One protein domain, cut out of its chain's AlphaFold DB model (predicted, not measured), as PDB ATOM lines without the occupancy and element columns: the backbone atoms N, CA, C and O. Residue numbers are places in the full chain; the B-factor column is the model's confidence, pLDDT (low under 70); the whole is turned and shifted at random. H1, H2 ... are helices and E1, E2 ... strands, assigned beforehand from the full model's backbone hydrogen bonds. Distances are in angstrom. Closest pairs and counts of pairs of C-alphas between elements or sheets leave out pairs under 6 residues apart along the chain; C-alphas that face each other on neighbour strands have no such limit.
ATOM      1  N   VAL A 250      -1.994  45.341  21.713       85.88
ATOM      2  CA  VAL A 250      -2.733  46.438  21.094       85.88
ATOM      3  C   VAL A 250      -2.336  47.728  21.789       85.88
ATOM      4  O   VAL A 250      -2.238  47.786  23.012       85.88
ATOM      5  N   SER A 251      -2.062  48.753  20.996       82.75
ATOM      6  CA  SER A 251      -1.711  50.094  21.457       82.75
ATOM      7  C   SER A 251      -2.557  51.114  20.711       82.75
ATOM      8  O   SER A 251      -2.926  50.879  19.563       82.75
ATOM      9  N   ASN A 252      -2.873  52.240  21.340       78.75
ATOM     10  CA  ASN A 252      -3.574  53.317  20.647       78.75
ATOM     11  C   ASN A 252      -2.659  53.909  19.562       78.75
ATOM     12  O   ASN A 252      -1.446  54.017  19.757       78.75
ATOM     13  N   GLY A 253      -3.232  54.231  18.404       68.31
ATOM     14  CA  GLY A 253      -2.514  54.865  17.303       68.31
ATOM     15  C   GLY A 253      -2.329  56.369  17.530       68.31
ATOM     16  O   GLY A 253      -2.746  56.921  18.548       68.31
ATOM     17  N   GLU A 254      -1.685  57.044  16.578       65.25
ATOM     18  CA  GLU A 254      -1.316  58.467  16.690       65.25
ATOM     19  C   GLU A 254      -2.515  59.428  16.550       65.25
ATOM     20  O   GLU A 254      -2.434  60.592  16.946       65.25
ATOM     21  N   HIS A 255      -3.655  58.945  16.043       65.25
ATOM     22  CA  HIS A 255      -4.877  59.726  15.835       65.25
ATOM     23  C   HIS A 255      -6.029  59.260  16.739       65.25
ATOM     24  O   HIS A 255      -6.111  58.090  17.122       65.25
ATOM     25  N   ALA A 256      -6.963  60.169  17.049       59.56
ATOM     26  CA  ALA A 256      -8.224  59.800  17.694       59.56
ATOM     27  C   ALA A 256      -8.929  58.740  16.834       59.56
ATOM     28  O   ALA A 256      -9.025  58.918  15.623       59.56
ATOM     29  N   LEU A 257      -9.396  57.655  17.463       69.00
ATOM     30  CA  LEU A 257     -10.009  56.499  16.794       69.00
ATOM     31  C   LEU A 257      -9.065  55.616  15.949       69.00
ATOM     32  O   LEU A 257      -9.537  54.899  15.074       69.00
ATOM     33  N   SER A 258      -7.757  55.614  16.220       78.00
ATOM     34  CA  SER A 258      -6.808  54.669  15.605       78.00
ATOM     35  C   SER A 258      -6.209  53.709  16.634       78.00
ATOM     36  O   SER A 258      -6.036  54.063  17.804       78.00
ATOM     37  N   PHE A 259      -5.874  52.489  16.213       81.88
ATOM     38  CA  PHE A 259      -5.139  51.526  17.036       81.88
ATOM     39  C   PHE A 259      -4.121  50.749  16.207       81.88
ATOM     40  O   PHE A 259      -4.231  50.609  14.989       81.88
ATOM     41  N   LYS A 260      -3.093  50.262  16.891       86.00
ATOM     42  CA  LYS A 260      -1.993  49.492  16.336       86.00
ATOM     43  C   LYS A 260      -1.957  48.127  17.004       86.00
ATOM     44  O   LYS A 260      -1.806  48.041  18.226       86.00
ATOM     45  N   VAL A 261      -2.059  47.081  16.194       86.12
ATOM     46  CA  VAL A 261      -1.932  45.685  16.623       86.12
ATOM     47  C   VAL A 261      -0.530  45.203  16.295       86.12
ATOM     48  O   VAL A 261      -0.048  45.400  15.181       86.12
ATOM     49  N   LYS A 262       0.126  44.583  17.271       88.38
ATOM     50  CA  LYS A 262       1.445  43.978  17.127       88.38
ATOM     51  C   LYS A 262       1.388  42.517  17.544       88.38
ATOM     52  O   LYS A 262       0.844  42.227  18.605       88.38
ATOM     53  N   PHE A 263       1.946  41.621  16.740       88.56
ATOM     54  CA  PHE A 263       2.070  40.205  17.089       88.56
ATOM     55  C   PHE A 263       3.258  39.555  16.371       88.56
ATOM     56  O   PHE A 263       3.714  40.023  15.331       88.56
ATOM     57  N   ASN A 264       3.755  38.462  16.930       87.31
ATOM     58  CA  ASN A 264       4.809  37.632  16.379       87.31
ATOM     59  C   ASN A 264       4.191  36.634  15.392       87.31
ATOM     60  O   ASN A 264       3.239  35.933  15.750       87.31
ATOM     61  N   PRO A 265       4.713  36.523  14.163       84.25
ATOM     62  CA  PRO A 265       4.190  35.557  13.211       84.25
ATOM     63  C   PRO A 265       4.505  34.122  13.647       84.25
ATOM     64  O   PRO A 265       5.556  33.841  14.222       84.25
ATOM     65  N   ILE A 266       3.594  33.199  13.337       82.75
ATOM     66  CA  ILE A 266       3.820  31.760  13.508       82.75
ATOM     67  C   ILE A 266       4.888  31.334  12.506       82.75
ATOM     68  O   ILE A 266       4.682  31.400  11.294       82.75
ATOM     69  N   THR A 267       6.022  30.877  13.019       77.81
ATOM     70  CA  THR A 267       7.133  30.361  12.223       77.81
ATOM     71  C   THR A 267       7.168  28.839  12.280       77.81
ATOM     72  O   THR A 267       6.633  28.214  13.198       77.81
ATOM     73  N   SER A 268       7.767  28.215  11.265       73.75
ATOM     74  CA  SER A 268       8.003  26.775  11.316       73.75
ATOM     75  C   SER A 268       9.051  26.451  12.387       73.75
ATOM     76  O   SER A 268      10.076  27.127  12.432       73.75
ATOM     77  N   PRO A 269       8.843  25.415  13.220       68.44
ATOM     78  CA  PRO A 269       9.839  24.988  14.202       68.44
ATOM     79  C   PRO A 269      11.053  24.286  13.569       68.44
ATOM     80  O   PRO A 269      12.008  23.971  14.273       68.44
ATOM     81  N   PHE A 270      11.015  24.025  12.260       71.38
ATOM     82  CA  PHE A 270      12.098  23.415  11.500       71.38
ATOM     83  C   PHE A 270      12.567  24.395  10.420       71.38
ATOM     84  O   PHE A 270      11.739  25.057   9.791       71.38
ATOM     85  N   ASP A 271      13.876  24.464  10.176       61.66
ATOM     86  CA  ASP A 271      14.438  25.236   9.065       61.66
ATOM     87  C   ASP A 271      14.048  24.576   7.742       61.66
ATOM     88  O   ASP A 271      14.683  23.637   7.263       61.66
ATOM     89  N   ILE A 272      12.946  25.038   7.158       62.84
ATOM     90  CA  ILE A 272      12.488  24.556   5.860       62.84
ATOM     91  C   ILE A 272      13.010  25.527   4.806       62.84
ATOM     92  O   ILE A 272      12.535  26.660   4.688       62.84
ATOM     93  N   GLU A 273      13.985  25.084   4.012       54.94
ATOM     94  CA  GLU A 273      14.446  25.824   2.840       54.94
ATOM     95  C   GLU A 273      13.293  25.978   1.835       54.94
ATOM     96  O   GLU A 273      12.909  25.040   1.138       54.94
ATOM     97  N   LYS A 274      12.710  27.181   1.768       58.81
ATOM     98  CA  LYS A 274      11.809  27.590   0.683       58.81
ATOM     99  C   LYS A 274      12.500  28.571  -0.282       58.81
ATOM    100  O   LYS A 274      13.300  29.393   0.182       58.81
ATOM    101  N   PRO A 275      12.153  28.536  -1.588       56.12
ATOM    102  CA  PRO A 275      12.594  29.520  -2.579       56.12
ATOM    103  C   PRO A 275      12.190  30.961  -2.221       56.12
ATOM    104  O   PRO A 275      11.132  31.192  -1.632       56.12
ATOM    105  N   ILE A 276      13.027  31.925  -2.618       53.78
ATOM    106  CA  ILE A 276      12.824  33.380  -2.474       53.78
ATOM    107  C   ILE A 276      11.498  33.800  -3.142       53.78
ATOM    108  O   ILE A 276      11.188  33.345  -4.242       53.78
ATOM    109  N   GLY A 277      10.706  34.656  -2.483       54.81
ATOM    110  CA  GLY A 277       9.453  35.214  -3.023       54.81
ATOM    111  C   GLY A 277       8.156  34.421  -2.781       54.81
ATOM    112  O   GLY A 277       7.084  34.941  -3.088       54.81
ATOM    113  N   MET A 278       8.211  33.213  -2.204       58.44
ATOM    114  CA  MET A 278       7.009  32.449  -1.825       58.44
ATOM    115  C   MET A 278       6.499  32.807  -0.413       58.44
ATOM    116  O   MET A 278       7.312  33.150   0.453       58.44
ATOM    117  N   PRO A 279       5.178  32.695  -0.144       60.34
ATOM    118  CA  PRO A 279       4.620  32.886   1.195       60.34
ATOM    119  C   PRO A 279       5.258  31.915   2.199       60.34
ATOM    120  O   PRO A 279       5.417  30.708   1.937       60.34
ATOM    121  N   TYR A 280       5.687  32.462   3.337       62.81
ATOM    122  CA  TYR A 280       6.416  31.716   4.350       62.81
ATOM    123  C   TYR A 280       5.509  30.698   5.050       62.81
ATOM    124  O   TYR A 280       4.383  30.980   5.435       62.81
ATOM    125  N   TYR A 281       6.009  29.473   5.190       63.69
ATOM    126  CA  TYR A 281       5.305  28.375   5.854       63.69
ATOM    127  C   TYR A 281       5.351  28.561   7.380       63.69
ATOM    128  O   TYR A 281       6.426  28.891   7.881       63.69
ATOM    129  N   PRO A 282       4.271  28.300   8.144       74.94
ATOM    130  CA  PRO A 282       3.089  27.509   7.776       74.94
ATOM    131  C   PRO A 282       1.781  28.286   7.512       74.94
ATOM    132  O   PRO A 282       0.746  27.649   7.310       74.94
ATOM    133  N   VAL A 283       1.790  29.623   7.528       82.12
ATOM    134  CA  VAL A 283       0.565  30.447   7.475       82.12
ATOM    135  C   VAL A 283       0.369  31.081   6.097       82.12
ATOM    136  O   VAL A 283       1.277  31.703   5.555       82.12
ATOM    137  N   GLU A 284      -0.834  30.946   5.543       81.12
ATOM    138  CA  GLU A 284      -1.237  31.549   4.270       81.12
ATOM    139  C   GLU A 284      -1.626  33.023   4.435       81.12
ATOM    140  O   GLU A 284      -1.289  33.846   3.594       81.12
ATOM    141  N   ARG A 285      -2.328  33.375   5.515       84.38
ATOM    142  CA  ARG A 285      -2.780  34.746   5.803       84.38
ATOM    143  C   ARG A 285      -3.181  34.890   7.269       84.38
ATOM    144  O   ARG A 285      -3.558  33.899   7.901       84.38
ATOM    145  N   TYR A 286      -3.124  36.111   7.794       86.69
ATOM    146  CA  TYR A 286      -3.649  36.432   9.122       86.69
ATOM    147  C   TYR A 286      -4.866  37.348   9.013       86.69
ATOM    148  O   TYR A 286      -4.926  38.213   8.143       86.69
ATOM    149  N   TYR A 287      -5.798  37.203   9.945       87.12
ATOM    150  CA  TYR A 287      -6.924  38.106  10.124       87.12
ATOM    151  C   TYR A 287      -6.893  38.692  11.525       87.12
ATOM    152  O   TYR A 287      -6.805  37.964  12.515       87.12
ATOM    153  N   VAL A 288      -6.971  40.015  11.602       86.69
ATOM    154  CA  VAL A 288      -7.126  40.743  12.859       86.69
ATOM    155  C   VAL A 288      -8.615  41.003  13.060       86.69
ATOM    156  O   VAL A 288      -9.250  41.694  12.264       86.69
ATOM    157  N   ILE A 289      -9.165  40.435  14.130       87.81
ATOM    158  CA  ILE A 289     -10.591  40.480  14.446       87.81
ATOM    159  C   ILE A 289     -10.786  41.305  15.712       87.81
ATOM    160  O   ILE A 289     -10.211  40.998  16.758       87.81
ATOM    161  N   VAL A 290     -11.607  42.347  15.624       85.31
ATOM    162  CA  VAL A 290     -11.962  43.183  16.773       85.31
ATOM    163  C   VAL A 290     -13.247  42.652  17.392       85.31
ATOM    164  O   VAL A 290     -14.261  42.498  16.716       85.31
ATOM    165  N   VAL A 291     -13.219  42.385  18.692       85.50
ATOM    166  CA  VAL A 291     -14.355  41.847  19.445       85.50
ATOM    167  C   VAL A 291     -14.624  42.766  20.628       85.50
ATOM    168  O   VAL A 291     -13.693  43.245  21.276       85.50
ATOM    169  N   LYS A 292     -15.894  43.021  20.952       81.31
ATOM    170  CA  LYS A 292     -16.245  43.708  22.204       81.31
ATOM    171  C   LYS A 292     -15.722  42.915  23.401       81.31
ATOM    172  O   LYS A 292     -15.887  41.696  23.461       81.31
ATOM    173  N   ASP A 293     -15.161  43.597  24.398       80.25
ATOM    174  CA  ASP A 293     -14.588  42.939  25.582       80.25
ATOM    175  C   ASP A 293     -15.613  42.058  26.328       80.25
ATOM    176  O   ASP A 293     -15.258  41.001  26.847       80.25
ATOM    177  N   SER A 294     -16.904  42.418  26.304       74.69
ATOM    178  CA  SER A 294     -17.999  41.605  26.868       74.69
ATOM    179  C   SER A 294     -18.245  40.278  26.167       74.69
ATOM    180  O   SER A 294     -18.788  39.358  26.779       74.69
ATOM    181  N   ASN A 295     -17.904  40.176  24.884       79.38
ATOM    182  CA  ASN A 295     -18.177  38.992  24.079       79.38
ATOM    183  C   ASN A 295     -16.933  38.106  23.898       79.38
ATOM    184  O   ASN A 295     -17.024  37.024  23.323       79.38
ATOM    185  N   LYS A 296     -15.780  38.504  24.454       80.12
ATOM    186  CA  LYS A 296     -14.509  37.771  24.316       80.12
ATOM    187  C   LYS A 296     -14.560  36.316  24.788       80.12
ATOM    188  O   LYS A 296     -13.818  35.496  24.273       80.12
ATOM    189  N   GLN A 297     -15.416  36.000  25.766       73.94
ATOM    190  CA  GLN A 297     -15.546  34.644  26.321       73.94
ATOM    191  C   GLN A 297     -16.349  33.700  25.426       73.94
ATOM    192  O   GLN A 297     -16.216  32.488  25.540       73.94
ATOM    193  N   ASN A 298     -17.204  34.250  24.564       76.81
ATOM    194  CA  ASN A 298     -18.044  33.459  23.670       76.81
ATOM    195  C   ASN A 298     -17.480  33.426  22.245       76.81
ATOM    196  O   ASN A 298     -18.069  32.784  21.379       76.81
ATOM    197  N   PHE A 299     -16.386  34.149  21.985       81.19
ATOM    198  CA  PHE A 299     -15.734  34.189  20.685       81.19
ATOM    199  C   PHE A 299     -14.803  32.984  20.530       81.19
ATOM    200  O   PHE A 299     -13.932  32.755  21.366       81.19
ATOM    201  N   SER A 300     -15.019  32.194  19.480       81.81
ATOM    202  CA  SER A 300     -14.331  30.927  19.226       81.81
ATOM    203  C   SER A 300     -13.843  30.846  17.780       81.81
ATOM    204  O   SER A 300     -14.234  31.659  16.940       81.81
ATOM    205  N   GLU A 301     -13.020  29.838  17.475       81.75
ATOM    206  CA  GLU A 301     -12.547  29.570  16.109       81.75
ATOM    207  C   GLU A 301     -13.715  29.416  15.124       81.75
ATOM    208  O   GLU A 301     -13.665  29.961  14.026       81.75
ATOM    209  N   LEU A 302     -14.805  28.761  15.541       79.69
ATOM    210  CA  LEU A 302     -16.005  28.592  14.717       79.69
ATOM    211  C   LEU A 302     -16.636  29.941  14.347       79.69
ATOM    212  O   LEU A 302     -16.969  30.163  13.187       79.69
ATOM    213  N   ASN A 303     -16.752  30.862  15.308       82.44
ATOM    214  CA  ASN A 303     -17.304  32.194  15.043       82.44
ATOM    215  C   ASN A 303     -16.388  32.992  14.106       82.44
ATOM    216  O   ASN A 303     -16.869  33.678  13.211       82.44
ATOM    217  N   ALA A 304     -15.070  32.872  14.282       82.12
ATOM    218  CA  ALA A 304     -14.098  33.514  13.405       82.12
ATOM    219  C   ALA A 304     -14.166  32.965  11.964       82.12
ATOM    220  O   ALA A 304     -14.130  33.738  11.009       82.12
ATOM    221  N   GLN A 305     -14.343  31.649  11.797       80.00
ATOM    222  CA  GLN A 305     -14.541  31.009  10.491       80.00
ATOM    223  C   GLN A 305     -15.860  31.420   9.824       80.00
ATOM    224  O   GLN A 305     -15.893  31.607   8.609       80.00
ATOM    225  N   MET A 306     -16.938  31.595  10.596       80.00
ATOM    226  CA  MET A 306     -18.215  32.092  10.069       80.00
ATOM    227  C   MET A 306     -18.080  33.513   9.511       80.00
ATOM    228  O   MET A 306     -18.509  33.759   8.386       80.00
ATOM    229  N   LEU A 307     -17.393  34.410  10.228       81.12
ATOM    230  CA  LEU A 307     -17.128  35.777   9.753       81.12
ATOM    231  C   LEU A 307     -16.310  35.797   8.448       81.12
ATOM    232  O   LEU A 307     -16.533  36.645   7.585       81.12
ATOM    233  N   LEU A 308     -15.393  34.839   8.277       78.56
ATOM    234  CA  LEU A 308     -14.628  34.667   7.038       78.56
ATOM    235  C   LEU A 308     -15.483  34.153   5.871       78.56
ATOM    236  O   LEU A 308     -15.271  34.567   4.733       78.56
ATOM    237  N   ALA A 309     -16.441  33.260   6.134       75.81
ATOM    238  CA  ALA A 309     -17.334  32.710   5.112       75.81
ATOM    239  C   ALA A 309     -18.374  33.732   4.616       75.81
ATOM    240  O   ALA A 309     -18.796  33.669   3.461       75.81
ATOM    241  N   GLU A 310     -18.764  34.679   5.473       73.00
ATOM    242  CA  GLU A 310     -19.758  35.722   5.186       73.00
ATOM    243  C   GLU A 310     -19.166  36.975   4.502       73.00
ATOM    244  O   GLU A 310     -19.914  37.874   4.116       73.00
ATOM    245  N   ASN A 311     -17.846  37.014   4.259       63.78
ATOM    246  CA  ASN A 311     -17.134  38.123   3.598       63.78
ATOM    247  C   ASN A 311     -17.297  39.483   4.324       63.78
ATOM    248  O   ASN A 311     -17.340  40.548   3.702       63.78
ATOM    249  N   GLU A 312     -17.401  39.445   5.654       63.94
ATOM    250  CA  GLU A 312     -17.498  40.629   6.513       63.94
ATOM    251  C   GLU A 312     -16.153  41.392   6.600       63.94
ATOM    252  O   GLU A 312     -15.101  40.814   6.313       63.94
ATOM    253  N   PRO A 313     -16.134  42.698   6.960       59.19
ATOM    254  CA  PRO A 313     -14.920  43.518   6.922       59.19
ATOM    255  C   PRO A 313     -13.927  43.142   8.037       59.19
ATOM    256  O   PRO A 313     -13.835  43.805   9.070       59.19
ATOM    257  N   LEU A 314     -13.158  42.080   7.809       71.00
ATOM    258  CA  LEU A 314     -12.015  41.671   8.621       71.00
ATOM    259  C   LEU A 314     -10.737  42.347   8.110       71.00
ATOM    260  O   LEU A 314     -10.554  42.539   6.908       71.00
ATOM    261  N   ILE A 315      -9.825  42.697   9.020       79.94
ATOM    262  CA  ILE A 315      -8.537  43.281   8.631       79.94
ATOM    263  C   ILE A 315      -7.616  42.138   8.198       79.94
ATOM    264  O   ILE A 315      -7.028  41.447   9.035       79.94
ATOM    265  N   GLU A 316      -7.525  41.923   6.885       81.06
ATOM    266  CA  GLU A 316      -6.620  40.940   6.293       81.06
ATOM    267  C   GLU A 316      -5.176  41.446   6.324       81.06
ATOM    268  O   GLU A 316      -4.860  42.566   5.915       81.06
ATOM    269  N   VAL A 317      -4.284  40.584   6.796       79.75
ATOM    270  CA  VAL A 317      -2.842  40.789   6.772       79.75
ATOM    271  C   VAL A 317      -2.256  39.715   5.852       79.75
ATOM    272  O   VAL A 317      -2.349  38.520   6.169       79.75
ATOM    273  N   PRO A 318      -1.676  40.104   4.701       72.06
ATOM    274  CA  PRO A 318      -1.197  39.153   3.706       72.06
ATOM    275  C   PRO A 318      -0.051  38.287   4.244       72.06
ATOM    276  O   PRO A 318       0.661  38.673   5.174       72.06
ATOM    277  N   ALA A 319       0.141  37.120   3.622       65.50
ATOM    278  CA  ALA A 319       1.231  36.197   3.931       65.50
ATOM    279  C   ALA A 319       2.588  36.916   3.984       65.50
ATOM    280  O   ALA A 319       2.961  37.629   3.045       65.50
ATOM    281  N   LEU A 320       3.367  36.675   5.038       69.75
ATOM    282  CA  LEU A 320       4.719  37.219   5.135       69.75
ATOM    283  C   LEU A 320       5.655  36.488   4.168       69.75
ATOM    284  O   LEU A 320       5.666  35.256   4.100       69.75
ATOM    285  N   LYS A 321       6.476  37.241   3.433       69.12
ATOM    286  CA  LYS A 321       7.587  36.682   2.645       69.12
ATOM    287  C   LYS A 321       8.787  36.402   3.550       69.12
ATOM    288  O   LYS A 321       8.938  37.035   4.592       69.12
ATOM    289  N   LYS A 322       9.689  35.503   3.132       62.81
ATOM    290  CA  LYS A 322      10.903  35.151   3.899       62.81
ATOM    291  C   LYS A 322      11.750  36.380   4.278       62.81
ATOM    292  O   LYS A 322      12.269  36.434   5.385       62.81
ATOM    293  N   GLU A 323      11.837  37.387   3.403       61.41
ATOM    294  CA  GLU A 323      12.555  38.650   3.668       61.41
ATOM    295  C   GLU A 323      11.861  39.568   4.698       61.41
ATOM    296  O   GLU A 323      12.483  40.491   5.212       61.41
ATOM    297  N   GLN A 324      10.578  39.328   4.998       60.56
ATOM    298  CA  GLN A 324       9.740  40.121   5.910       60.56
ATOM    299  C   GLN A 324       9.576  39.467   7.290       60.56
ATOM    300  O   GLN A 324       8.827  39.973   8.123       60.56
ATOM    301  N   LEU A 325      10.271  38.352   7.547       61.59
ATOM    302  CA  LEU A 325      10.341  37.697   8.856       61.59
ATOM    303  C   LEU A 325      11.227  38.493   9.819       61.59
ATOM    304  O   LEU A 325      12.220  38.005  10.350       61.59
ATOM    305  N   THR A 326      10.870  39.746  10.059       56.44
ATOM    306  CA  THR A 326      11.192  40.371  11.334       56.44
ATOM    307  C   THR A 326      10.293  39.747  12.397       56.44
ATOM    308  O   THR A 326       9.170  39.343  12.102       56.44
ATOM    309  N   ASN A 327      10.757  39.670  13.645       58.88
ATOM    310  CA  ASN A 327      10.030  39.051  14.767       58.88
ATOM    311  C   ASN A 327       8.669  39.709  15.106       58.88
ATOM    312  O   ASN A 327       8.124  39.427  16.162       58.88
ATOM    313  N   LEU A 328       8.138  40.606  14.272       70.06
ATOM    314  CA  LEU A 328       7.019  41.482  14.584       70.06
ATOM    315  C   LEU A 328       6.224  41.840  13.322       70.06
ATOM    316  O   LEU A 328       6.781  42.370  12.360       70.06
ATOM    317  N   VAL A 329       4.917  41.597  13.362       76.75
ATOM    318  CA  VAL A 329       3.919  42.119  12.424       76.75
ATOM    319  C   VAL A 329       3.239  43.307  13.086       76.75
ATOM    320  O   VAL A 329       2.720  43.174  14.194       76.75
ATOM    321  N   GLU A 330       3.232  44.461  12.423       76.25
ATOM    322  CA  GLU A 330       2.503  45.647  12.880       76.25
ATOM    323  C   GLU A 330       1.383  45.992  11.899       76.25
ATOM    324  O   GLU A 330       1.622  46.178  10.708       76.25
ATOM    325  N   VAL A 331       0.165  46.121  12.418       77.69
ATOM    326  CA  VAL A 331      -1.013  46.533  11.656       77.69
ATOM    327  C   VAL A 331      -1.513  47.840  12.240       77.69
ATOM    328  O   VAL A 331      -1.907  47.896  13.406       77.69
ATOM    329  N   LEU A 332      -1.468  48.900  11.438       73.94
ATOM    330  CA  LEU A 332      -1.956  50.218  11.818       73.94
ATOM    331  C   LEU A 332      -3.344  50.444  11.213       73.94
ATOM    332  O   LEU A 332      -3.504  50.432   9.995       73.94
ATOM    333  N   VAL A 333      -4.333  50.682  12.072       75.06
ATOM    334  CA  VAL A 333      -5.717  50.954  11.679       75.06
ATOM    335  C   VAL A 333      -5.980  52.446  11.880       75.06
ATOM    336  O   VAL A 333      -6.224  52.885  13.002       75.06
ATOM    337  N   ASN A 334      -5.863  53.229  10.802       58.59
ATOM    338  CA  ASN A 334      -5.879  54.701  10.842       58.59
ATOM    339  C   ASN A 334      -7.265  55.346  10.681       58.59
ATOM    340  O   ASN A 334      -7.405  56.528  10.977       58.59
ATOM    341  N   ASP A 335      -8.281  54.600  10.240       64.44
ATOM    342  CA  ASP A 335      -9.646  55.109  10.088       64.44
ATOM    343  C   ASP A 335     -10.658  53.991  10.372       64.44
ATOM    344  O   ASP A 335     -10.878  53.105   9.548       64.44
ATOM    345  N   ILE A 336     -11.255  53.992  11.566       67.25
ATOM    346  CA  ILE A 336     -12.299  53.017  11.925       67.25
ATOM    347  C   ILE A 336     -13.661  53.351  11.296       67.25
ATOM    348  O   ILE A 336     -14.630  52.641  11.567       67.25
ATOM    349  N   LYS A 337     -13.795  54.431  10.503       59.44
ATOM    350  CA  LYS A 337     -15.064  54.782   9.847       59.44
ATOM    351  C   LYS A 337     -15.474  53.670   8.880       59.44
ATOM    352  O   LYS A 337     -14.989  53.588   7.759       59.44
ATOM    353  N   GLY A 338     -16.392  52.820   9.335       63.03
ATOM    354  CA  GLY A 338     -16.885  51.658   8.591       63.03
ATOM    355  C   GLY A 338     -16.285  50.320   9.028       63.03
ATOM    356  O   GLY A 338     -16.750  49.287   8.549       63.03
ATOM    357  N   LEU A 339     -15.318  50.311   9.956       73.25
ATOM    358  CA  LEU A 339     -14.824  49.077  10.559       73.25
ATOM    359  C   LEU A 339     -15.840  48.571  11.586       73.25
ATOM    360  O   LEU A 339     -16.288  49.311  12.470       73.25
ATOM    361  N   LYS A 340     -16.204  47.300  11.444       77.62
ATOM    362  CA  LYS A 340     -17.179  46.638  12.301       77.62
ATOM    363  C   LYS A 340     -16.485  45.662  13.240       77.62
ATOM    364  O   LYS A 340     -15.416  45.142  12.929       77.62
ATOM    365  N   ASP A 341     -17.073  45.457  14.408       80.44
ATOM    366  CA  ASP A 341     -16.671  44.385  15.308       80.44
ATOM    367  C   ASP A 341     -17.256  43.034  14.866       80.44
ATOM    368  O   ASP A 341     -18.052  42.949  13.934       80.44
ATOM    369  N   ALA A 342     -16.863  41.966  15.558       79.62
ATOM    370  CA  ALA A 342     -17.324  40.601  15.307       79.62
ATOM    371  C   ALA A 342     -18.839  40.362  15.489       79.62
ATOM    372  O   ALA A 342     -19.310  39.270  15.185       79.62
ATOM    373  N   ASP A 343     -19.598  41.327  16.021       77.12
ATOM    374  CA  ASP A 343     -21.064  41.273  16.099       77.12
ATOM    375  C   ASP A 343     -21.725  42.117  14.979       77.12
ATOM    376  O   ASP A 343     -22.942  42.313  14.997       77.12
ATOM    377  N   ASN A 344     -20.941  42.584  13.992       75.88
ATOM    378  CA  ASN A 344     -21.349  43.423  12.856       75.88
ATOM    379  C   ASN A 344     -21.781  44.853  13.253       75.88
ATOM    380  O   ASN A 344     -22.432  45.558  12.472       75.88
ATOM    381  N   ASP A 345     -21.394  45.310  14.448       79.06
ATOM    382  CA  ASP A 345     -21.647  46.672  14.920       79.06
ATOM    383  C   ASP A 345     -20.452  47.586  14.621       79.06
ATOM    384  O   ASP A 345     -19.297  47.162  14.634       79.06
ATOM    385  N   LEU A 346     -20.707  48.876  14.391       77.38
ATOM    386  CA  LEU A 346     -19.634  49.858  14.210       77.38
ATOM    387  C   LEU A 346     -18.789  49.992  15.483       77.38
ATOM    388  O   LEU A 346     -19.318  50.114  16.592       77.38
ATOM    389  N   ILE A 347     -17.467  50.037  15.311       76.38
ATOM    390  CA  ILE A 347     -16.541  50.303  16.413       76.38
ATOM    391  C   ILE A 347     -16.685  51.768  16.839       76.38
ATOM    392  O   ILE A 347     -16.548  52.681  16.025       76.38
ATOM    393  N   ILE A 348     -16.952  52.005  18.126       75.75
ATOM    394  CA  ILE A 348     -17.182  53.347  18.681       75.75
ATOM    395  C   ILE A 348     -16.210  53.671  19.820       75.75
ATOM    396  O   ILE A 348     -15.738  52.791  20.540       75.75
ATOM    397  N   ALA A 349     -15.920  54.959  20.011       69.00
ATOM    398  CA  ALA A 349     -15.120  55.424  21.140       69.00
ATOM    399  C   ALA A 349     -15.783  55.124  22.489       69.00
ATOM    400  O   ALA A 349     -17.007  55.108  22.615       69.00
ATOM    401  N   GLY A 350     -14.961  54.933  23.521       64.56
ATOM    402  CA  GLY A 350     -15.421  54.703  24.893       64.56
ATOM    403  C   GLY A 350     -15.941  53.288  25.180       64.56
ATOM    404  O   GLY A 350     -16.226  52.980  26.338       64.56
ATOM    405  N   VAL A 351     -16.020  52.412  24.175       72.62
ATOM    406  CA  VAL A 351     -16.283  50.977  24.350       72.62
ATOM    407  C   VAL A 351     -14.960  50.217  24.433       72.62
ATOM    408  O   VAL A 351     -13.993  50.545  23.744       72.62
ATOM    409  N   ALA A 352     -14.902  49.224  25.324       80.06
ATOM    410  CA  ALA A 352     -13.745  48.352  25.482       80.06
ATOM    411  C   ALA A 352     -13.789  47.213  24.457       80.06
ATOM    412  O   ALA A 352     -14.778  46.479  24.378       80.06
ATOM    413  N   TYR A 353     -12.698  47.053  23.717       83.94
ATOM    414  CA  TYR A 353     -12.513  46.009  22.716       83.94
ATOM    415  C   TYR A 353     -11.294  45.153  23.050       83.94
ATOM    416  O   TYR A 353     -10.384  45.578  23.762       83.94
ATOM    417  N   VAL A 354     -11.271  43.945  22.504       87.25
ATOM    418  CA  VAL A 354     -10.114  43.052  22.454       87.25
ATOM    419  C   VAL A 354      -9.871  42.650  21.007       87.25
ATOM    420  O   VAL A 354     -10.790  42.645  20.188       87.25
ATOM    421  N   VAL A 355      -8.631  42.308  20.688       89.00
ATOM    422  CA  VAL A 355      -8.259  41.786  19.375       89.00
ATOM    423  C   VAL A 355      -7.973  40.299  19.480       89.00
ATOM    424  O   VAL A 355      -7.306  39.859  20.414       89.00
ATOM    425  N   PHE A 356      -8.440  39.551  18.491       88.88
ATOM    426  CA  PHE A 356      -8.010  38.193  18.199       88.88
ATOM    427  C   PHE A 356      -7.237  38.193  16.880       88.88
ATOM    428  O   PHE A 356      -7.575  38.932  15.956       88.88
ATOM    429  N   VAL A 357      -6.210  37.355  16.781       88.38
ATOM    430  CA  VAL A 357      -5.504  37.084  15.527       88.38
ATOM    431  C   VAL A 357      -5.817  35.658  15.112       88.38
ATOM    432  O   VAL A 357      -5.502  34.714  15.835       88.38
ATOM    433  N   MET A 358      -6.436  35.505  13.946       87.25
ATOM    434  CA  MET A 358      -6.666  34.209  13.324       87.25
ATOM    435  C   MET A 358      -5.616  33.978  12.242       87.25
ATOM    436  O   MET A 358      -5.441  34.810  11.356       87.25
ATOM    437  N   ALA A 359      -4.904  32.861  12.310       87.06
ATOM    438  CA  ALA A 359      -3.929  32.454  11.313       87.06
ATOM    439  C   ALA A 359      -4.506  31.303  10.490       87.06
ATOM    440  O   ALA A 359      -4.767  30.228  11.035       87.06
ATOM    441  N   ILE A 360      -4.679  31.528   9.186       85.88
ATOM    442  CA  ILE A 360      -5.114  30.480   8.264       85.88
ATOM    443  C   ILE A 360      -3.899  29.690   7.814       85.88
ATOM    444  O   ILE A 360      -2.990  30.231   7.177       85.88
ATOM    445  N   PHE A 361      -3.864  28.411   8.153       83.38
ATOM    446  CA  PHE A 361      -2.765  27.542   7.767       83.38
ATOM    447  C   PHE A 361      -2.840  27.152   6.292       83.38
ATOM    448  O   PHE A 361      -3.906  26.829   5.770       83.38
ATOM    449  N   ASP A 362      -1.675  27.103   5.646       81.69
ATOM    450  CA  ASP A 362      -1.545  26.641   4.267       81.69
ATOM    451  C   ASP A 362      -2.078  25.202   4.115       81.69
ATOM    452  O   ASP A 362      -1.825  24.322   4.946       81.69
ATOM    453  N   ALA A 363      -2.798  24.930   3.025       77.62
ATOM    454  CA  ALA A 363      -3.436  23.632   2.803       77.62
ATOM    455  C   ALA A 363      -2.436  22.457   2.772       77.62
ATOM    456  O   ALA A 363      -2.784  21.337   3.163       77.62
ATOM    457  N   ALA A 364      -1.190  22.680   2.335       75.50
ATOM    458  CA  ALA A 364      -0.149  21.656   2.378       75.50
ATOM    459  C   ALA A 364       0.402  21.460   3.799       75.50
ATOM    460  O   ALA A 364       0.790  20.341   4.143       75.50
ATOM    461  N   TYR A 365       0.407  22.497   4.643       76.94
ATOM    462  CA  TYR A 365       0.698  22.352   6.073       76.94
ATOM    463  C   TYR A 365      -0.378  21.539   6.786       76.94
ATOM    464  O   TYR A 365      -0.047  20.529   7.403       76.94
ATOM    465  N   LYS A 366      -1.655  21.910   6.623       78.25
ATOM    466  CA  LYS A 366      -2.806  21.218   7.231       78.25
ATOM    467  C   LYS A 366      -2.810  19.716   6.930       78.25
ATOM    468  O   LYS A 366      -2.964  18.892   7.831       78.25
ATOM    469  N   LYS A 367      -2.532  19.342   5.673       78.75
ATOM    470  CA  LYS A 367      -2.384  17.935   5.250       78.75
ATOM    471  C   LYS A 367      -1.211  17.220   5.929       78.75
ATOM    472  O   LYS A 367      -1.339  16.043   6.245       78.75
ATOM    473  N   LYS A 368      -0.084  17.907   6.153       76.62
ATOM    474  CA  LYS A 368       1.107  17.339   6.811       76.62
ATOM    475  C   LYS A 368       0.902  17.095   8.304       76.62
ATOM    476  O   LYS A 368       1.393  16.095   8.810       76.62
ATOM    477  N   ILE A 369       0.190  17.987   8.992       74.94
ATOM    478  CA  ILE A 369      -0.106  17.839  10.427       74.94
ATOM    479  C   ILE A 369      -1.395  17.047  10.700       74.94
ATOM    480  O   ILE A 369      -1.727  16.822  11.859       74.94
ATOM    481  N   ILE A 370      -2.115  16.627   9.647       75.50
ATOM    482  CA  ILE A 370      -3.403  15.908   9.716       75.50
ATOM    483  C   ILE A 370      -4.408  16.662  10.611       75.50
ATOM    484  O   ILE A 370      -5.174  16.082  11.375       75.50
ATOM    485  N   SER A 371      -4.393  17.993  10.522       74.44
ATOM    486  CA  SER A 371      -5.314  18.878  11.230       74.44
ATOM    487  C   SER A 371      -5.807  19.935  10.257       74.44
ATOM    488  O   SER A 371      -5.009  20.626   9.625       74.44
ATOM    489  N   PHE A 372      -7.127  20.023  10.106       75.81
ATOM    490  CA  PHE A 372      -7.768  20.993   9.217       75.81
ATOM    491  C   PHE A 372      -8.167  22.290   9.935       75.81
ATOM    492  O   PHE A 372      -8.544  23.250   9.257       75.81
ATOM    493  N   SER A 373      -8.038  22.324  11.266       76.12
ATOM    494  CA  SER A 373      -8.269  23.509  12.093       76.12
ATOM    495  C   SER A 373      -7.220  24.587  11.834       76.12
ATOM    496  O   SER A 373      -6.063  24.292  11.519       76.12
ATOM    497  N   ASP A 374      -7.644  25.834  11.969       84.75
ATOM    498  CA  ASP A 374      -6.792  27.014  11.934       84.75
ATOM    499  C   ASP A 374      -6.371  27.404  13.354       84.75
ATOM    500  O   ASP A 374      -6.747  26.764  14.335       84.75
ATOM    501  N   TYR A 375      -5.530  28.428  13.485       85.00
ATOM    502  CA  TYR A 375      -5.127  28.918  14.801       85.00
ATOM    503  C   TYR A 375      -5.843  30.221  15.127       85.00
ATOM    504  O   TYR A 375      -5.738  31.193  14.383       85.00
ATOM    505  N   LEU A 376      -6.511  30.261  16.277       87.38
ATOM    506  CA  LEU A 376      -7.023  31.486  16.877       87.38
ATOM    507  C   LEU A 376      -6.170  31.837  18.101       87.38
ATOM    508  O   LEU A 376      -5.932  30.993  18.967       87.38
ATOM    509  N   SER A 377      -5.712  33.083  18.191       87.75
ATOM    510  CA  SER A 377      -5.032  33.586  19.388       87.75
ATOM    511  C   SER A 377      -6.009  33.704  20.564       87.75
ATOM    512  O   SER A 377      -7.212  33.856  20.378       87.75
ATOM    513  N   ALA A 378      -5.514  33.711  21.795       85.50
ATOM    514  CA  ALA A 378      -6.261  34.279  22.914       85.50
ATOM    515  C   ALA A 378      -6.443  35.808  22.703       85.50
ATOM    516  O   ALA A 378      -5.651  36.428  21.977       85.50
TER     517      ALA A 378
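Overview. This is residues 250 to 378 of the 652 residues of an uncharacterized protein of Pedobacter sp. KBW01 (UniProt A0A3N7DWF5). Two small three-stranded sheets are set loosely and only partly face to face, E1, E2 and E5 in one, E4, E3 and E6 in the other; H1 crosses the other sheet's far face, while H2 grazes one end of it. The long strands E3 and E6 run through the middle, and the long links, residues 264 to 282 and 334 to 351, reach opposite ends of the longest axis. The printed part has 129 residues with two named helices and six named strands, in the order E1 E2 E3 H1 E4 E5 E6 H2. Both sheets, in the orders E1 E2 E5 and E4 E3 E6, are antiparallel; the class is mixed, helices and strands, with under half of the residues in named elements. The whole is compact, with a radius of gyration of the C-alphas of 15.6 A, and only just elongated, spanning 47 by 31 by 22 A.

Arrangement. E1, residues 250 to 252, and E2, residues 259 to 263, form a hairpin, with N 251 and O 260 2.9 A apart. E2 is the inner strand, antiparallel to E5, residues 329 to 333, with N 261 and O 331 2.9 A apart. In the other sheet E3, residues 283 to 292, is the inner strand. E3 is antiparallel to E6, residues 352 to 361, at 161 degrees, with N 289 and O 356 2.8 A apart. E3 is also antiparallel to E4, residues 315 to 318, with N 317 and O 286 2.8 A apart. Between the sheets, the closest C-alphas of E1 and E6, Val 250 and Val 355, are 7.4 A apart, and those of E4 and E5, Val 317 and Val 331, 7.8 A. H1, residues 301 to 309, is on the sheet E4 E3 E6 at a height of 9.3 A over the sheet. It lies over E3 and only just over E6, with 3 of its C-alphas on E6, and runs across the strands, at 77 degrees to E3 on the local plane. Its closest C-alpha pair with E6 is Ala 304 and Met 358, 7.5 A. H2, residues 363 to 369, only grazes that sheet with residues 363 to 367. In H1 and H2 every O i to N i+4 pair is within hydrogen-bond range. Residues 375 to 376 pair antiparallel with residues 358 to 359 of E6.

Along the chain. E1 begins at C-alpha 250, (-2.733, 46.438, 21.094). E3 measures 26.0 A from first to last C-alpha, E6 29.5 A, E2 13.4 A, E5 13.1 A and H1 12.4 A. H2 ends at C-alpha 369, (-0.106, 17.839, 10.427).

Size, cuts and confidence. The C-alphas of Glu 273 and Gly 350, the two farthest apart, are 47.0 A from each other. The printed part has no cut, and the links E2 to E3 and E5 to E6 are long. Mean pLDDT of the printed part is 75.3; 36 residues are under 70, among them 271 to 281 and 319 to 327.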